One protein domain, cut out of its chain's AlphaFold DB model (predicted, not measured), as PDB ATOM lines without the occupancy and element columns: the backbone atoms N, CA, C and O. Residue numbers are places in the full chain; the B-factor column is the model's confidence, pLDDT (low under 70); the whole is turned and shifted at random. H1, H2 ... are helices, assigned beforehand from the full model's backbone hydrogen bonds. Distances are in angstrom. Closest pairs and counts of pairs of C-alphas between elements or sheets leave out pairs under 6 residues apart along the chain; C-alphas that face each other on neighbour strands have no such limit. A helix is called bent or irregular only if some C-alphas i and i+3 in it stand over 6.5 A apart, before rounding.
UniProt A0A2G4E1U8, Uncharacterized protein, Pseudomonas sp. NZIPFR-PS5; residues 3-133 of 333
ATOM      1  N   LEU A   3     147.652 192.290 280.335       93.56
ATOM      2  CA  LEU A   3     148.118 191.199 279.486       93.56
ATOM      3  C   LEU A   3     148.925 191.761 278.314       93.56
ATOM      4  O   LEU A   3     148.442 192.693 277.671       93.56
ATOM      5  N   PRO A   4     150.098 191.182 277.989       94.50
ATOM      6  CA  PRO A   4     150.893 191.554 276.819       94.50
ATOM      7  C   PRO A   4     150.251 191.050 275.522       94.50
ATOM      8  O   PRO A   4     150.769 190.177 274.840       94.50
ATOM      9  N   LEU A   5     149.077 191.580 275.204       92.81
ATOM     10  CA  LEU A   5     148.347 191.415 273.955       92.81
ATOM     11  C   LEU A   5     147.716 192.762 273.629       92.81
ATOM     12  O   LEU A   5     147.265 193.439 274.551       92.81
ATOM     13  N   THR A   6     147.634 193.112 272.349       88.44
ATOM     14  CA  THR A   6     146.929 194.321 271.916       88.44
ATOM     15  C   THR A   6     145.483 194.034 271.555       88.44
ATOM     16  O   THR A   6     145.089 192.902 271.244       88.44
ATOM     17  N   GLU A   7     144.662 195.082 271.605       84.06
ATOM     18  CA  GLU A   7     143.264 194.989 271.195       84.06
ATOM     19  C   GLU A   7     143.139 194.660 269.697       84.06
ATOM     20  O   GLU A   7     142.249 193.898 269.319       84.06
ATOM     21  N   GLU A   8     144.046 195.178 268.860       83.38
ATOM     22  CA  GLU A   8     144.082 194.910 267.418       83.38
ATOM     23  C   GLU A   8     144.295 193.423 267.130       83.38
ATOM     24  O   GLU A   8     143.458 192.807 266.469       83.38
ATOM     25  N   VAL A   9     145.325 192.815 267.729       89.69
ATOM     26  CA  VAL A   9     145.604 191.374 267.605       89.69
ATOM     27  C   VAL A   9     144.416 190.537 268.079       89.69
ATOM     28  O   VAL A   9     143.983 189.604 267.402       89.69
ATOM     29  N   CYS A  10     143.846 190.872 269.239       89.38
ATOM     30  CA  CYS A  10     142.718 190.126 269.791       89.38
ATOM     31  C   CYS A  10     141.473 190.200 268.891       89.38
ATOM     32  O   CYS A  10     140.779 189.196 268.713       89.38
ATOM     33  N   LYS A  11     141.185 191.378 268.323       85.44
ATOM     34  CA  LYS A  11     140.073 191.580 267.386       85.44
ATOM     35  C   LYS A  11     140.313 190.858 266.064       85.44
ATOM     36  O   LYS A  11     139.383 190.215 265.584       85.44
ATOM     37  N   GLY A  12     141.525 190.920 265.514       86.31
ATOM     38  CA  GLY A  12     141.905 190.226 264.282       86.31
ATOM     39  C   GLY A  12     141.735 188.712 264.401       86.31
ATOM     40  O   GLY A  12     141.001 188.090 263.626       86.31
ATOM     41  N   LEU A  13     142.281 188.119 265.466       90.44
ATOM     42  CA  LEU A  13     142.123 186.690 265.756       90.44
ATOM     43  C   LEU A  13     140.655 186.291 265.983       90.44
ATOM     44  O   LEU A  13     140.228 185.222 265.548       90.44
ATOM     45  N   ALA A  14     139.857 187.146 266.633       85.31
ATOM     46  CA  ALA A  14     138.422 186.905 266.809       85.31
ATOM     47  C   ALA A  14     137.622 187.049 265.498       85.31
ATOM     48  O   ALA A  14     136.581 186.410 265.342       85.31
ATOM     49  N   ALA A  15     138.107 187.857 264.552       82.75
ATOM     50  CA  ALA A  15     137.537 188.027 263.217       82.75
ATOM     51  C   ALA A  15     137.950 186.917 262.230       82.75
ATOM     52  O   ALA A  15     137.434 186.876 261.111       82.75
ATOM     53  N   GLY A  16     138.822 185.994 262.648       80.75
ATOM     54  CA  GLY A  16     139.260 184.850 261.848       80.75
ATOM     55  C   GLY A  16     140.537 185.088 261.041       80.75
ATOM     56  O   GLY A  16     140.764 184.369 260.068       80.75
ATOM     57  N   GLU A  17     141.360 186.070 261.418       85.94
ATOM     58  CA  GLU A  17     142.723 186.197 260.890       85.94
ATOM     59  C   GLU A  17     143.581 184.964 261.226       85.94
ATOM     60  O   GLU A  17     143.260 184.171 262.118       85.94
ATOM     61  N   SER A  18     144.669 184.779 260.470       87.88
ATOM     62  CA  SER A  18     145.538 183.602 260.575       87.88
ATOM     63  C   SER A  18     146.172 183.512 261.963       87.88
ATOM     64  O   SER A  18     147.074 184.272 262.312       87.88
ATOM     65  N   LEU A  19     145.730 182.526 262.752       91.06
ATOM     66  CA  LEU A  19     146.369 182.186 264.022       91.06
ATOM     67  C   LEU A  19     147.842 181.813 263.815       91.06
ATOM     68  O   LEU A  19     148.670 182.123 264.664       91.06
ATOM     69  N   ASP A  20     148.169 181.139 262.712       89.62
ATOM     70  CA  ASP A  20     149.532 180.680 262.443       89.62
ATOM     71  C   ASP A  20     150.510 181.840 262.248       89.62
ATOM     72  O   ASP A  20     151.649 181.743 262.708       89.62
ATOM     73  N   ASP A  21     150.047 182.942 261.658       89.44
ATOM     74  CA  ASP A  21     150.852 184.148 261.459       89.44
ATOM     75  C   ASP A  21     151.190 184.751 262.830       89.44
ATOM     76  O   ASP A  21     152.365 184.891 263.174       89.44
ATOM     77  N   PHE A  22     150.174 184.945 263.683       91.56
ATOM     78  CA  PHE A  22     150.373 185.408 265.058       91.56
ATOM     79  C   PHE A  22     151.299 184.483 265.854       91.56
ATOM     80  O   PHE A  22     152.238 184.950 266.488       91.56
ATOM     81  N   LEU A  23     151.079 183.165 265.817       92.31
ATOM     82  CA  LEU A  23     151.895 182.197 266.560       92.31
ATOM     83  C   LEU A  23     153.364 182.167 266.114       92.31
ATOM     84  O   LEU A  23     154.209 181.700 266.878       92.31
ATOM     85  N   SER A  24     153.665 182.608 264.890       88.50
ATOM     86  CA  SER A  24     155.032 182.668 264.365       88.50
ATOM     87  C   SER A  24     155.797 183.923 264.795       88.50
ATOM     88  O   SER A  24     157.016 183.863 264.946       88.50
ATOM     89  N   GLU A  25     155.086 185.026 265.031       88.62
ATOM     90  CA  GLU A  25     155.660 186.324 265.406       88.62
ATOM     91  C   GLU A  25     155.592 186.587 266.918       88.62
ATOM     92  O   GLU A  25     156.425 187.304 267.475       88.62
ATOM     93  N   ALA A  26     154.611 185.996 267.603       89.75
ATOM     94  CA  ALA A  26     154.349 186.228 269.012       89.75
ATOM     95  C   ALA A  26     155.480 185.711 269.908       89.75
ATOM     96  O   ALA A  26     155.860 184.537 269.877       89.75
ATOM     97  N   GLY A  27     155.958 186.583 270.793       90.56
ATOM     98  CA  GLY A  27     156.851 186.190 271.872       90.56
ATOM     99  C   GLY A  27     156.160 185.310 272.920       90.56
ATOM    100  O   GLY A  27     154.932 185.240 273.034       90.56
ATOM    101  N   ARG A  28     156.972 184.657 273.754       92.56
ATOM    102  CA  ARG A  28     156.501 183.816 274.863       92.56
ATOM    103  C   ARG A  28     155.486 184.516 275.793       92.56
ATOM    104  O   ARG A  28     154.495 183.868 276.137       92.56
ATOM    105  N   PRO A  29     155.648 185.801 276.175       94.06
ATOM    106  CA  PRO A  29     154.650 186.502 276.985       94.06
ATOM    107  C   PRO A  29     153.290 186.634 276.306       94.06
ATOM    108  O   PRO A  29     152.267 186.389 276.944       94.06
ATOM    109  N   GLN A  30     153.275 186.950 275.013       94.25
ATOM    110  CA  GLN A  30     152.062 187.068 274.214       94.25
ATOM    111  C   GLN A  30     151.336 185.716 274.131       94.25
ATOM    112  O   GLN A  30     150.121 185.638 274.321       94.25
ATOM    113  N   LEU A  31     152.078 184.622 273.930       95.00
ATOM    114  CA  LEU A  31     151.523 183.264 273.912       95.00
ATOM    115  C   LEU A  31     150.940 182.854 275.275       95.00
ATOM    116  O   LEU A  31     149.851 182.278 275.338       95.00
ATOM    117  N   ALA A  32     151.641 183.158 276.371       95.38
ATOM    118  CA  ALA A  32     151.175 182.869 277.728       95.38
ATOM    119  C   ALA A  32     149.908 183.667 278.073       95.38
ATOM    120  O   ALA A  32     148.939 183.116 278.601       95.38
ATOM    121  N   ALA A  33     149.885 184.945 277.696       96.19
ATOM    122  CA  ALA A  33     148.732 185.818 277.845       96.19
ATOM    123  C   ALA A  33     147.522 185.312 277.056       96.19
ATOM    124  O   ALA A  33     146.415 185.279 277.596       96.19
ATOM    125  N   LEU A  34     147.727 184.847 275.818       95.62
ATOM    126  CA  LEU A  34     146.661 184.254 275.011       95.62
ATOM    127  C   LEU A  34     146.119 182.984 275.674       95.62
ATOM    128  O   LEU A  34     144.905 182.815 275.778       95.62
ATOM    129  N   MET A  35     146.989 182.120 276.197       95.31
ATOM    130  CA  MET A  35     146.571 180.905 276.900       95.31
ATOM    131  C   MET A  35     145.727 181.208 278.150       95.31
ATOM    132  O   MET A  35     144.717 180.536 278.394       95.31
ATOM    133  N   LEU A  36     146.097 182.231 278.926       95.38
ATOM    134  CA  LEU A  36     145.298 182.684 280.065       95.38
ATOM    135  C   LEU A  36     143.954 183.265 279.601       95.38
ATOM    136  O   LEU A  36     142.907 182.902 280.142       95.38
ATOM    137  N   LEU A  37     143.967 184.104 278.561       95.12
ATOM    138  CA  LEU A  37     142.777 184.743 277.997       95.12
ATOM    139  C   LEU A  37     141.745 183.715 277.508       95.12
ATOM    140  O   LEU A  37     140.558 183.847 277.809       95.12
ATOM    141  N   LEU A  38     142.193 182.639 276.851       95.00
ATOM    142  CA  LEU A  38     141.337 181.532 276.396       95.00
ATOM    143  C   LEU A  38     140.606 180.813 277.546       95.00
ATOM    144  O   LEU A  38     139.563 180.194 277.326       95.00
ATOM    145  N   ASN A  39     141.127 180.880 278.775       94.25
ATOM    146  CA  ASN A  39     140.515 180.264 279.955       94.25
ATOM    147  C   ASN A  39     139.853 181.291 280.895       94.25
ATOM    148  O   ASN A  39     139.201 180.897 281.866       94.25
ATOM    149  N   LEU A  40     139.948 182.592 280.598       93.06
ATOM    150  CA  LEU A  40     139.578 183.669 281.517       93.06
ATOM    151  C   LEU A  40     138.116 183.594 281.970       93.06
ATOM    152  O   LEU A  40     137.836 183.704 283.160       93.06
ATOM    153  N   LYS A  41     137.174 183.312 281.061       91.56
ATOM    154  CA  LYS A  41     135.750 183.166 281.418       91.56
ATOM    155  C   LYS A  41     135.509 182.072 282.462       91.56
ATOM    156  O   LYS A  41     134.686 182.256 283.357       91.56
ATOM    157  N   ALA A  42     136.208 180.943 282.356       92.81
ATOM    158  CA  ALA A  42     136.083 179.856 283.322       92.81
ATOM    159  C   ALA A  42     136.663 180.252 284.689       92.81
ATOM    160  O   ALA A  42     136.085 179.905 285.716       92.81
ATOM    161  N   LEU A  43     137.755 181.021 284.702       92.00
ATOM    162  CA  LEU A  43     138.391 181.523 285.924       92.00
ATOM    163  C   LEU A  43     137.539 182.593 286.619       92.00
ATOM    164  O   LEU A  43     137.385 182.562 287.840       92.00
ATOM    165  N   VAL A  44     136.908 183.483 285.851       85.62
ATOM    166  CA  VAL A  44     135.952 184.473 286.375       85.62
ATOM    167  C   VAL A  44     134.728 183.783 286.975       85.62
ATOM    168  O   VAL A  44     134.285 184.156 288.056       85.62
ATOM    169  N   ALA A  45     134.213 182.724 286.339       86.19
ATOM    170  CA  ALA A  45     133.107 181.937 286.892       86.19
ATOM    171  C   ALA A  45     133.458 181.251 288.229       86.19
ATOM    172  O   ALA A  45     132.566 180.975 289.027       86.19
ATOM    173  N   GLN A  46     134.746 181.008 288.488       90.81
ATOM    174  CA  GLN A  46     135.262 180.483 289.757       90.81
ATOM    175  C   GLN A  46     135.568 181.586 290.786       90.81
ATOM    176  O   GLN A  46     136.051 181.280 291.873       90.81
ATOM    177  N   ASN A  47     135.277 182.853 290.468       81.81
ATOM    178  CA  ASN A  47     135.579 184.014 291.305       81.81
ATOM    179  C   ASN A  47     137.079 184.124 291.652       81.81
ATOM    180  O   ASN A  47     137.449 184.451 292.781       81.81
ATOM    181  N   THR A  48     137.937 183.807 290.675       82.88
ATOM    182  CA  THR A  48     139.400 183.859 290.814       82.88
ATOM    183  C   THR A  48     139.861 185.304 291.006       82.88
ATOM    184  O   THR A  48     139.503 186.177 290.217       82.88
ATOM    185  N   ALA A  49     140.658 185.555 292.046       83.56
ATOM    186  CA  ALA A  49     141.201 186.881 292.334       83.56
ATOM    187  C   ALA A  49     142.280 187.296 291.313       83.56
ATOM    188  O   ALA A  49     142.973 186.448 290.749       83.56
ATOM    189  N   VAL A  50     142.462 188.603 291.106       83.06
ATOM    190  CA  VAL A  50     143.406 189.152 290.111       83.06
ATOM    191  C   VAL A  50     144.849 188.750 290.415       83.06
ATOM    192  O   VAL A  50     145.601 188.405 289.510       83.06
ATOM    193  N   GLU A  51     145.221 188.715 291.690       85.19
ATOM    194  CA  GLU A  51     146.547 188.295 292.149       85.19
ATOM    195  C   GLU A  51     146.812 186.822 291.813       85.19
ATOM    196  O   GLU A  51     147.943 186.424 291.538       85.19
ATOM    197  N   GLN A  52     145.761 185.995 291.818       88.38
ATOM    198  CA  GLN A  52     145.861 184.600 291.407       88.38
ATOM    199  C   GLN A  52     145.976 184.479 289.884       88.38
ATOM    200  O   GLN A  52     146.744 183.644 289.420       88.38
ATOM    201  N   LEU A  53     145.291 185.328 289.110       91.25
ATOM    202  CA  LEU A  53     145.465 185.387 287.654       91.25
ATOM    203  C   LEU A  53     146.899 185.783 287.265       91.25
ATOM    204  O   LEU A  53     147.464 185.174 286.361       91.25
ATOM    205  N   GLU A  54     147.511 186.738 287.975       90.94
ATOM    206  CA  GLU A  54     148.919 187.114 287.765       90.94
ATOM    207  C   GLU A  54     149.879 185.962 288.068       90.94
ATOM    208  O   GLU A  54     150.776 185.690 287.273       90.94
ATOM    209  N   ARG A  55     149.654 185.221 289.160       92.19
ATOM    210  CA  ARG A  55     150.438 184.008 289.449       92.19
ATOM    211  C   ARG A  55     150.266 182.940 288.376       92.19
ATOM    212  O   ARG A  55     151.245 182.339 287.962       92.19
ATOM    213  N   MET A  56     149.042 182.737 287.892       94.50
ATOM    214  CA  MET A  56     148.785 181.790 286.808       94.50
ATOM    215  C   MET A  56     149.488 182.197 285.509       94.50
ATOM    216  O   MET A  56     149.933 181.321 284.775       94.50
ATOM    217  N   LEU A  57     149.604 183.495 285.211       95.19
ATOM    218  CA  LEU A  57     150.385 183.956 284.060       95.19
ATOM    219  C   LEU A  57     151.873 183.629 284.222       95.19
ATOM    220  O   LEU A  57     152.475 183.118 283.280       95.19
ATOM    221  N   ASP A  58     152.443 183.882 285.403       94.56
ATOM    222  CA  ASP A  58     153.834 183.526 285.714       94.56
ATOM    223  C   ASP A  58     154.068 182.008 285.602       94.56
ATOM    224  O   ASP A  58     155.011 181.564 284.949       94.56
ATOM    225  N   ASP A  59     153.150 181.195 286.134       94.06
ATOM    226  CA  ASP A  59     153.208 179.734 286.020       94.06
ATOM    227  C   ASP A  59     153.185 179.275 284.551       94.06
ATOM    228  O   ASP A  59     153.939 178.380 284.161       94.06
ATOM    229  N   VAL A  60     152.351 179.899 283.709       94.56
ATOM    230  CA  VAL A  60     152.290 179.599 282.269       94.56
ATOM    231  C   VAL A  60     153.574 180.032 281.557       94.56
ATOM    232  O   VAL A  60     154.058 179.294 280.701       94.56
ATOM    233  N   LEU A  61     154.159 181.177 281.915       93.75
ATOM    234  CA  LEU A  61     155.449 181.638 281.385       93.75
ATOM    235  C   LEU A  61     156.586 180.664 281.722       93.75
ATOM    236  O   LEU A  61     157.361 180.291 280.836       93.75
ATOM    237  N   ARG A  62     156.652 180.197 282.974       92.50
ATOM    238  CA  ARG A  62     157.621 179.183 283.423       92.50
ATOM    239  C   ARG A  62     157.420 177.853 282.709       92.50
ATOM    240  O   ARG A  62     158.386 177.236 282.262       92.50
ATOM    241  N   ALA A  63     156.168 177.421 282.563       92.06
ATOM    242  CA  ALA A  63     155.837 176.207 281.825       92.06
ATOM    243  C   ALA A  63     156.234 176.322 280.346       92.06
ATOM    244  O   ALA A  63     156.790 175.377 279.789       92.06
ATOM    245  N   ALA A  64     156.009 177.481 279.722       91.44
ATOM    246  CA  ALA A  64     156.418 177.743 278.349       91.44
ATOM    247  C   ALA A  64     157.942 177.647 278.183       91.44
ATOM    248  O   ALA A  64     158.403 176.956 277.278       91.44
ATOM    249  N   ALA A  65     158.713 178.248 279.096       90.19
ATOM    250  CA  ALA A  65     160.172 178.138 279.094       90.19
ATOM    251  C   ALA A  65     160.640 176.677 279.212       90.19
ATOM    252  O   ALA A  65     161.478 176.229 278.435       90.19
ATOM    253  N   SER A  66     160.034 175.897 280.114       90.50
ATOM    254  CA  SER A  66     160.365 174.477 280.279       90.50
ATOM    255  C   SER A  66     160.051 173.636 279.030       90.50
ATOM    256  O   SER A  66     160.823 172.743 278.677       90.50
ATOM    257  N   VAL A  67     158.947 173.925 278.330       91.69
ATOM    258  CA  VAL A  67     158.593 173.256 277.063       91.69
ATOM    259  C   VAL A  67     159.622 173.554 275.973       91.69
ATOM    260  O   VAL A  67     160.005 172.648 275.232       91.69
ATOM    261  N   GLU A  68     160.080 174.801 275.884       88.62
ATOM    262  CA  GLU A  68     161.086 175.237 274.908       88.62
ATOM    263  C   GLU A  68     162.465 174.624 275.196       88.62
ATOM    264  O   GLU A  68     163.123 174.136 274.278       88.62
ATOM    265  N   GLU A  69     162.873 174.550 276.466       89.75
ATOM    266  CA  GLU A  69     164.112 173.879 276.892       89.75
ATOM    267  C   GLU A  69     164.111 172.377 276.573       89.75
ATOM    268  O   GLU A  69     165.143 171.810 276.212       89.75
ATOM    269  N   ALA A  70     162.943 171.730 276.646       90.25
ATOM    270  CA  ALA A  70     162.761 170.332 276.261       90.25
ATOM    271  C   ALA A  70     162.712 170.111 274.731       90.25
ATOM    272  O   ALA A  70     162.546 168.975 274.280       90.25
ATOM    273  N   GLY A  71     162.852 171.171 273.923       87.06
ATOM    274  CA  GLY A  71     162.831 171.120 272.458       87.06
ATOM    275  C   GLY A  71     161.430 171.131 271.835       87.06
ATOM    276  O   GLY A  71     161.295 170.899 270.632       87.06
ATOM    277  N   GLY A  72     160.386 171.379 272.629       89.88
ATOM    278  CA  GLY A  72     159.022 171.592 272.149       89.88
ATOM    279  C   GLY A  72     158.765 173.043 271.733       89.88
ATOM    280  O   GLY A  72     159.582 173.933 271.956       89.88
ATOM    281  N   ARG A  73     157.596 173.301 271.136       91.62
ATOM    282  CA  ARG A  73     157.124 174.660 270.835       91.62
ATOM    283  C   ARG A  73     155.876 174.959 271.646       91.62
ATOM    284  O   ARG A  73     154.834 174.340 271.436       91.62
ATOM    285  N   PHE A  74     155.954 175.945 272.535       93.06
ATOM    286  CA  PHE A  74     154.798 176.361 273.329       93.06
ATOM    287  C   PHE A  74     153.629 176.843 272.449       93.06
ATOM    288  O   PHE A  74     152.469 176.558 272.745       93.06
ATOM    289  N   ALA A  75     153.931 177.461 271.302       92.94
ATOM    290  CA  ALA A  75     152.947 177.846 270.290       92.94
ATOM    291  C   ALA A  75     152.047 176.679 269.829       92.94
ATOM    292  O   ALA A  75     150.862 176.889 269.573       92.94
ATOM    293  N   ASP A  76     152.557 175.444 269.779       92.31
ATOM    294  CA  ASP A  76     151.764 174.276 269.371       92.31
ATOM    295  C   ASP A  76     150.718 173.896 270.432       92.31
ATOM    296  O   ASP A  76     149.607 173.480 270.092       92.31
ATOM    297  N   LEU A  77     151.030 174.107 271.715       90.94
ATOM    298  CA  LEU A  77     150.081 173.917 272.816       90.94
ATOM    299  C   LEU A  77     148.974 174.974 272.781       90.94
ATOM    300  O   LEU A  77     147.798 174.641 272.940       90.94
ATOM    301  N   VAL A  78     149.341 176.234 272.522       93.44
ATOM    302  CA  VAL A  78     148.373 177.328 272.360       93.44
ATOM    303  C   VAL A  78     147.468 177.060 271.156       93.44
ATOM    304  O   VAL A  78     146.246 177.142 271.291       93.44
ATOM    305  N   ARG A  79     148.036 176.629 270.019       93.62
ATOM    306  CA  ARG A  79     147.277 176.231 268.823       93.62
ATOM    307  C   ARG A  79     146.245 175.154 269.134       93.62
ATOM    308  O   ARG A  79     145.090 175.287 268.748       93.62
ATOM    309  N   GLY A  80     146.641 174.109 269.862       91.31
ATOM    310  CA  GLY A  80     145.742 173.010 270.227       91.31
ATOM    311  C   GLY A  80     144.575 173.427 271.128       91.31
ATOM    312  O   GLY A  80     143.545 172.753 271.148       91.31
ATOM    313  N   ARG A  81     144.712 174.533 271.871       90.75
ATOM    314  CA  ARG A  81     143.677 175.032 272.788       90.75
ATOM    315  C   ARG A  81     142.836 176.169 272.208       90.75
ATOM    316  O   ARG A  81     141.744 176.427 272.728       90.75
ATOM    317  N   PHE A  82     143.330 176.834 271.168       93.88
ATOM    318  CA  PHE A  82     142.701 178.002 270.575       93.88
ATOM    319  C   PHE A  82     141.351 177.666 269.939       93.88
ATOM    320  O   PHE A  82     141.232 176.780 269.095       93.88
ATOM    321  N   THR A  83     140.331 178.437 270.309       91.69
ATOM    322  CA  THR A  83     139.091 178.546 269.541       91.69
ATOM    323  C   THR A  83     138.624 179.996 269.567       91.69
ATOM    324  O   THR A  83     138.755 180.677 270.589       91.69
ATOM    325  N   VAL A  84     138.037 180.454 268.460       91.19
ATOM    326  CA  VAL A  84     137.475 181.810 268.345       91.19
ATOM    327  C   VAL A  84     136.436 182.065 269.444       91.19
ATOM    328  O   VAL A  84     136.439 183.125 270.064       91.19
ATOM    329  N   ASP A  85     135.618 181.059 269.768       89.88
ATOM    330  CA  ASP A  85     134.608 181.152 270.827       89.88
ATOM    331  C   ASP A  85     135.216 181.384 272.215       89.88
ATOM    332  O   ASP A  85     134.697 182.192 272.985       89.88
ATOM    333  N   HIS A  86     136.311 180.695 272.558       91.69
ATOM    334  CA  HIS A  86     136.982 180.893 273.844       91.69
ATOM    335  C   HIS A  86     137.661 182.260 273.914       91.69
ATOM    336  O   HIS A  86     137.586 182.913 274.955       91.69
ATOM    337  N   LEU A  87     138.264 182.718 272.812       92.12
ATOM    338  CA  LEU A  87     138.860 184.050 272.733       92.12
ATOM    339  C   LEU A  87     137.797 185.140 272.917       92.12
ATOM    340  O   LEU A  87     137.923 185.974 273.812       92.12
ATOM    341  N   ALA A  88     136.713 185.098 272.138       89.00
ATOM    342  CA  ALA A  88     135.611 186.055 272.240       89.00
ATOM    343  C   ALA A  88     134.980 186.053 273.642       89.00
ATOM    344  O   ALA A  88     134.672 187.103 274.208       89.00
ATOM    345  N   ALA A  89     134.834 184.868 274.237       87.19
ATOM    346  CA  ALA A  89     134.337 184.708 275.593       87.19
ATOM    347  C   ALA A  89     135.279 185.294 276.660       87.19
ATOM    348  O   ALA A  89     134.789 185.837 277.650       87.19
ATOM    349  N   GLY A  90     136.597 185.178 276.474       87.44
ATOM    350  CA  GLY A  90     137.610 185.786 277.336       87.44
ATOM    351  C   GLY A  90     137.610 187.312 277.239       87.44
ATOM    352  O   GLY A  90     137.559 187.988 278.263       87.44
ATOM    353  N   LEU A  91     137.566 187.856 276.019       87.56
ATOM    354  CA  LEU A  91     137.510 189.303 275.777       87.56
ATOM    355  C   LEU A  91     136.295 189.959 276.442       87.56
ATOM    356  O   LEU A  91     136.410 191.038 277.018       87.56
ATOM    357  N   TRP A  92     135.143 189.284 276.432       83.56
ATOM    358  CA  TRP A  92     133.913 189.808 277.033       83.56
ATOM    359  C   TRP A  92     133.990 189.982 278.561       83.56
ATOM    360  O   TRP A  92     133.246 190.784 279.121       83.56
ATOM    361  N   VAL A  93     134.874 189.251 279.250       84.62
ATOM    362  CA  VAL A  93     134.989 189.286 280.721       84.62
ATOM    363  C   VAL A  93     136.199 190.072 281.237       84.62
ATOM    364  O   VAL A  93     136.412 190.087 282.446       84.62
ATOM    365  N   LEU A  94     136.977 190.732 280.369       79.06
ATOM    366  CA  LEU A  94     138.196 191.464 280.754       79.06
ATOM    367  C   LEU A  94     137.952 192.485 281.876       79.06
ATOM    368  O   LEU A  94     138.614 192.435 282.914       79.06
ATOM    369  N   GLU A  95     136.957 193.359 281.700       76.06
ATOM    370  CA  GLU A  95     136.626 194.409 282.673       76.06
ATOM    371  C   GLU A  95     136.182 193.811 284.016       76.06
ATOM    372  O   GLU A  95     136.653 194.224 285.075       76.06
ATOM    373  N   VAL A  96     135.334 192.777 283.973       72.88
ATOM    374  CA  VAL A  96     134.853 192.063 285.168       72.88
ATOM    375  C   VAL A  96     136.006 191.379 285.907       72.88
ATOM    376  O   VAL A  96     136.005 191.330 287.135       72.88
ATOM    377  N   ALA A  97     136.999 190.880 285.172       71.94
ATOM    378  CA  ALA A  97     138.194 190.254 285.722       71.94
ATOM    379  C   ALA A  97     139.241 191.264 286.225       71.94
ATOM    380  O   ALA A  97     140.256 190.845 286.773       71.94
ATOM    381  N   GLY A  98     139.058 192.577 286.024       77.81
ATOM    382  CA  GLY A  98     140.077 193.582 286.360       77.81
ATOM    383  C   GLY A  98     141.363 193.456 285.527       77.81
ATOM    384  O   GLY A  98     142.457 193.803 286.002       77.81
ATOM    385  N   VAL A  99     141.228 192.932 284.304       84.25
ATOM    386  CA  VAL A  99     142.309 192.688 283.346       84.25
ATOM    387  C   VAL A  99     142.200 193.678 282.189       84.25
ATOM    388  O   VAL A  99     141.116 193.918 281.661       84.25
ATOM    389  N   SER A 100     143.333 194.234 281.772       87.38
ATOM    390  CA  SER A 100     143.435 195.127 280.613       87.38
ATOM    391  C   SER A 100     144.474 194.606 279.622       87.38
ATOM    392  O   SER A 100     145.343 193.822 279.990       87.38
ATOM    393  N   LEU A 101     144.360 195.016 278.363       88.75
ATOM    394  CA  LEU A 101     145.322 194.718 277.300       88.75
ATOM    395  C   LEU A 101     146.391 195.824 277.239       88.75
ATOM    396  O   LEU A 101     146.140 196.923 277.736       88.75
ATOM    397  N   LEU A 102     147.567 195.523 276.688       90.00
ATOM    398  CA  LEU A 102     148.665 196.484 276.507       90.00
ATOM    399  C   LEU A 102     148.641 197.115 275.110       90.00
ATOM    400  O   LEU A 102     148.005 196.589 274.197       90.00
ATOM    401  N   GLU A 103     149.341 198.237 274.947       85.06
ATOM    402  CA  GLU A 103     149.601 198.852 273.641       85.06
ATOM    403  C   GLU A 103     150.909 198.315 273.034       85.06
ATOM    404  O   GLU A 103     151.771 197.798 273.750       85.06
ATOM    405  N   ASP A 104     151.089 198.454 271.715       82.50
ATOM    406  CA  ASP A 104     152.280 197.941 271.017       82.50
ATOM    407  C   ASP A 104     153.580 198.499 271.608       82.50
ATOM    408  O   ASP A 104     154.538 197.758 271.826       82.50
ATOM    409  N   ALA A 105     153.587 199.783 271.973       83.31
ATOM    410  CA  ALA A 105     154.744 200.431 272.583       83.31
ATOM    411  C   ALA A 105     155.157 199.782 273.918       83.31
ATOM    412  O   ALA A 105     156.348 199.736 274.230       83.31
ATOM    413  N   ASP A 106     154.203 199.280 274.708       86.81
ATOM    414  CA  ASP A 106     154.490 198.582 275.966       86.81
ATOM    415  C   ASP A 106     154.995 197.157 275.716       86.81
ATOM    416  O   ASP A 106     155.874 196.673 276.434       86.81
ATOM    417  N   ILE A 107     154.465 196.495 274.681       88.88
ATOM    418  CA  ILE A 107     154.908 195.168 274.232       88.88
ATOM    419  C   ILE A 107     156.351 195.212 273.724       88.88
ATOM    420  O   ILE A 107     157.144 194.330 274.051       88.88
ATOM    421  N   GLU A 108     156.713 196.251 272.976       87.31
ATOM    422  CA  GLU A 108     158.080 196.466 272.495       87.31
ATOM    423  C   GLU A 108     159.067 196.744 273.637       87.31
ATOM    424  O   GLU A 108     160.196 196.252 273.608       87.31
ATOM    425  N   GLN A 109     158.647 197.500 274.657       87.69
ATOM    426  CA  GLN A 109     159.491 197.836 275.811       87.69
ATOM    427  C   GLN A 109     159.747 196.640 276.737       87.69
ATOM    428  O   GLN A 109     160.797 196.581 277.369       87.69
ATOM    429  N   GLN A 110     158.803 195.698 276.827       90.50
ATOM    430  CA  GLN A 110     158.880 194.518 277.700       90.50
ATOM    431  C   GLN A 110     159.102 194.833 279.194       90.50
ATOM    432  O   GLN A 110     159.512 193.964 279.958       90.50
ATOM    433  N   ASP A 111     158.734 196.040 279.641       89.38
ATOM    434  CA  ASP A 111     158.804 196.509 281.042       89.38
ATOM    435  C   ASP A 111     157.987 195.641 282.032       89.38
ATOM    436  O   ASP A 111     158.082 195.823 283.252       89.38
ATOM    437  N   TYR A 112     157.132 194.750 281.515       90.81
ATOM    438  CA  TYR A 112     156.323 193.784 282.268       90.81
ATOM    439  C   TYR A 112     157.058 192.488 282.619       90.81
ATOM    440  O   TYR A 112     156.497 191.644 283.320       90.81
ATOM    441  N   LEU A 113     158.288 192.321 282.136       92.38
ATOM    442  CA  LEU A 113     159.169 191.235 282.538       92.38
ATOM    443  C   LEU A 113     160.237 191.741 283.507       92.38
ATOM    444  O   LEU A 113     160.670 192.891 283.437       92.38
ATOM    445  N   ASP A 114     160.678 190.868 284.406       89.19
ATOM    446  CA  ASP A 114     161.840 191.129 285.247       89.19
ATOM    447  C   ASP A 114     163.163 190.835 284.509       89.19
ATOM    448  O   ASP A 114     163.193 190.400 283.354       89.19
ATOM    449  N   GLY A 115     164.293 191.068 285.184       82.88
ATOM    450  CA  GLY A 115     165.625 190.828 284.616       82.88
ATOM    451  C   GLY A 115     165.932 189.359 284.285       82.88
ATOM    452  O   GLY A 115     166.914 189.095 283.595       82.88
ATOM    453  N   GLU A 116     165.108 188.415 284.747       82.75
ATOM    454  CA  GLU A 116     165.197 186.980 284.451       82.75
ATOM    455  C   GLU A 116     164.193 186.554 283.358       82.75
ATOM    456  O   GLU A 116     164.092 185.370 283.013       82.75
ATOM    457  N   GLY A 117     163.448 187.506 282.784       83.69
ATOM    458  CA  GLY A 117     162.425 187.255 281.773       83.69
ATOM    459  C   GLY A 117     161.165 186.578 282.324       83.69
ATOM    460  O   GLY A 117     160.430 185.964 281.543       83.69
ATOM    461  N   GLN A 118     160.942 186.648 283.641       88.44
ATOM    462  CA  GLN A 118     159.724 186.205 284.329       88.44
ATOM    463  C   GLN A 118     158.733 187.364 284.464       88.44
ATOM    464  O   GLN A 118     159.052 188.503 284.129       88.44
ATOM    465  N   TRP A 119     157.516 187.089 284.936       92.25
ATOM    466  CA  TRP A 119     156.512 188.135 285.117       92.25
ATOM    467  C   TRP A 119     156.884 189.095 286.257       92.25
ATOM    468  O   TRP A 119     157.082 188.673 287.397       92.25
ATOM    469  N   ASP A 120     156.894 190.403 285.989       91.38
ATOM    470  CA  ASP A 120     157.058 191.409 287.039       91.38
ATOM    471  C   ASP A 120     155.703 191.759 287.679       91.38
ATOM    472  O   ASP A 120     154.922 192.565 287.167       91.38
ATOM    473  N   PHE A 121     155.446 191.210 288.868       88.12
ATOM    474  CA  PHE A 121     154.243 191.489 289.668       88.12
ATOM    475  C   PHE A 121     154.065 192.976 290.040       88.12
ATOM    476  O   PHE A 121     152.961 193.422 290.355       88.12
ATOM    477  N   GLY A 122     155.131 193.777 290.010       84.94
ATOM    478  CA  GLY A 122     155.086 195.221 290.224       84.94
ATOM    479  C   GLY A 122     154.700 196.026 288.979       84.94
ATOM    480  O   GLY A 122     154.342 197.202 289.112       84.94
ATOM    481  N   PHE A 123     154.737 195.433 287.780       87.44
ATOM    482  CA  PHE A 123     154.492 196.147 286.525       87.44
ATOM    483  C   PHE A 123     153.117 196.805 286.484       87.44
ATOM    484  O   PHE A 123     153.024 197.998 286.207       87.44
ATOM    485  N   GLY A 124     152.049 196.077 286.822       84.50
ATOM    486  CA  GLY A 124     150.687 196.610 286.727       84.50
ATOM    487  C   GLY A 124     150.462 197.856 287.591       84.50
ATOM    488  O   GLY A 124     149.725 198.762 287.198       84.50
ATOM    489  N   LEU A 125     151.139 197.937 288.741       80.62
ATOM    490  CA  LEU A 125     151.109 199.113 289.608       80.62
ATOM    491  C   LEU A 125     151.852 200.297 288.976       80.62
ATOM    492  O   LEU A 125     151.311 201.405 288.942       80.62
ATOM    493  N   ARG A 126     153.070 200.065 288.464       86.50
ATOM    494  CA  ARG A 126     153.899 201.101 287.824       86.50
ATOM    495  C   ARG A 126     153.270 201.612 286.532       86.50
ATOM    496  O   ARG A 126     153.250 202.815 286.297       86.50
ATOM    497  N   HIS A 127     152.729 200.713 285.718       82.44
ATOM    498  CA  HIS A 127     152.105 201.038 284.442       82.44
ATOM    499  C   HIS A 127     150.805 201.834 284.639       82.44
ATOM    500  O   HIS A 127     150.631 202.874 284.011       82.44
ATOM    501  N   ARG A 128     149.960 201.478 285.622       75.81
ATOM    502  CA  ARG A 128     148.819 202.332 286.024       75.81
ATOM    503  C   ARG A 128     149.249 203.728 286.455       75.81
ATOM    504  O   ARG A 128     148.607 204.696 286.071       75.81
ATOM    505  N   ALA A 129     150.338 203.844 287.215       69.62
ATOM    506  CA  ALA A 129     150.860 205.150 287.618       69.62
ATOM    507  C   ALA A 129     151.361 205.988 286.422       69.62
ATOM    508  O   ALA A 129     151.236 207.209 286.451       69.62
ATOM    509  N   LYS A 130     151.885 205.349 285.360       74.88
ATOM    510  CA  LYS A 130     152.242 206.017 284.093       74.88
ATOM    511  C   LYS A 130     150.999 206.470 283.307       74.88
ATOM    512  O   LYS A 130     151.021 207.564 282.752       74.88
ATOM    513  N   LEU A 131     149.943 205.649 283.262       69.50
ATOM    514  CA  LEU A 131     148.701 205.928 282.520       69.50
ATOM    515  C   LEU A 131     147.799 206.966 283.204       69.50
ATOM    516  O   LEU A 131     147.125 207.742 282.530       69.50
ATOM    517  N   GLU A 132     147.805 207.016 284.536       61.53
ATOM    518  CA  GLU A 132     147.015 207.959 285.334       61.53
ATOM    519  C   GLU A 132     147.911 208.940 286.118       61.53
ATOM    520  O   GLU A 132     147.801 209.036 287.343       61.53
ATOM    521  N   PRO A 133     148.783 209.728 285.456       49.94
ATOM    522  CA  PRO A 133     149.778 210.567 286.132       49.94
ATOM    523  C   PRO A 133     149.158 211.711 286.952       49.94
ATOM    524  O   PRO A 133     149.840 212.337 287.758       49.94
TER     525      PRO A 133
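AT A GLANCE: This is residues 3 to 133 of the 333 residues of an uncharacterized protein of Pseudomonas sp. NZIPFR-PS5 (UniProt A0A2G4E1U8). A kinked helix, H3, runs through the core, with H4 folded back on it as a helical hairpin and H5 and H6 packed on it too; H1 and H2 form a farther layer, H1 on H6 and H2 on H5. Beyond H6 the chain runs through long loops with the short H7 between them to H8, whose residues 128 to 131 stick out with residues 132 and 133. The printed part has 131 residues with eight named helices, H1 to H8 in order along the chain, and no named strand: the class is all helix. It is compact, with a radius of gyration of the C-alphas of 14.1 A, and spans 39 by 32 by 29 A.

HOW THE PARTS SIT: Start with H1, residues 7 to 14: it touches H6, residues 84 to 91, at a shallow tilt of 29 degrees, opposite ways, and the closest C-alphas, of Ala 14 and Val 84, are 5.4 A apart. Next, H2, residues 19 to 25, touches H5, residues 74 to 81, at a shallow tilt of 15 degrees, opposite ways; look at C-alphas 23 and 75, the closest, 5.8 A apart. H3, residues 28 to 45, is irregular, with C-alphas 38 and 41 7.7 A apart, and has a kink of 49 degrees near residue 39. With residues 28 to 36 alone it touches H4, residues 50 to 69, in a hairpin at a steep tilt of 41 degrees, closest at C-alphas 32 and 60, 5.7 A. H3 also touches H5, closest at C-alphas 35 and 78, 6.1 A. With residues 37 to 41 alone H3 touches H6, about perpendicular at 80 degrees, closest at C-alphas 40 and 90, 5.1 A. H4 and H5 only just touch, only at the corner by their link, with 3 pairs of C-alphas within 8 A, closest at C-alphas 64 and 74, 5.5 A. H7, residues 104 to 109, and H8, residues 123 to 131, touch no helix. Every O i to N i+4 pair is within hydrogen-bond range in H1, H2, H4, H5, H6, H7 and H8; in H3, 11 of 14 are.

IN THESE COORDINATES: Find C-alpha 7 at (143.264, 194.989, 271.195), where H1 begins. Find C-alpha 28 at (156.501, 183.816, 274.863); from there H3 runs 26.4 A to C-alpha 45. H4 runs 28.9 A. H8 runs 12.1 A and ends at C-alpha 131, (148.701, 205.928, 282.520).

THE WHOLE: The C-alphas farthest apart, of Gly 71 and Pro 133, are 43.7 A apart. The printed part has no cut. The links H6 to H7, residues 92 to 103, and H7 to H8, residues 110 to 122, are long. The mean pLDDT of the printed part is 87.9; residues 129 and 131 to 133 are under 70.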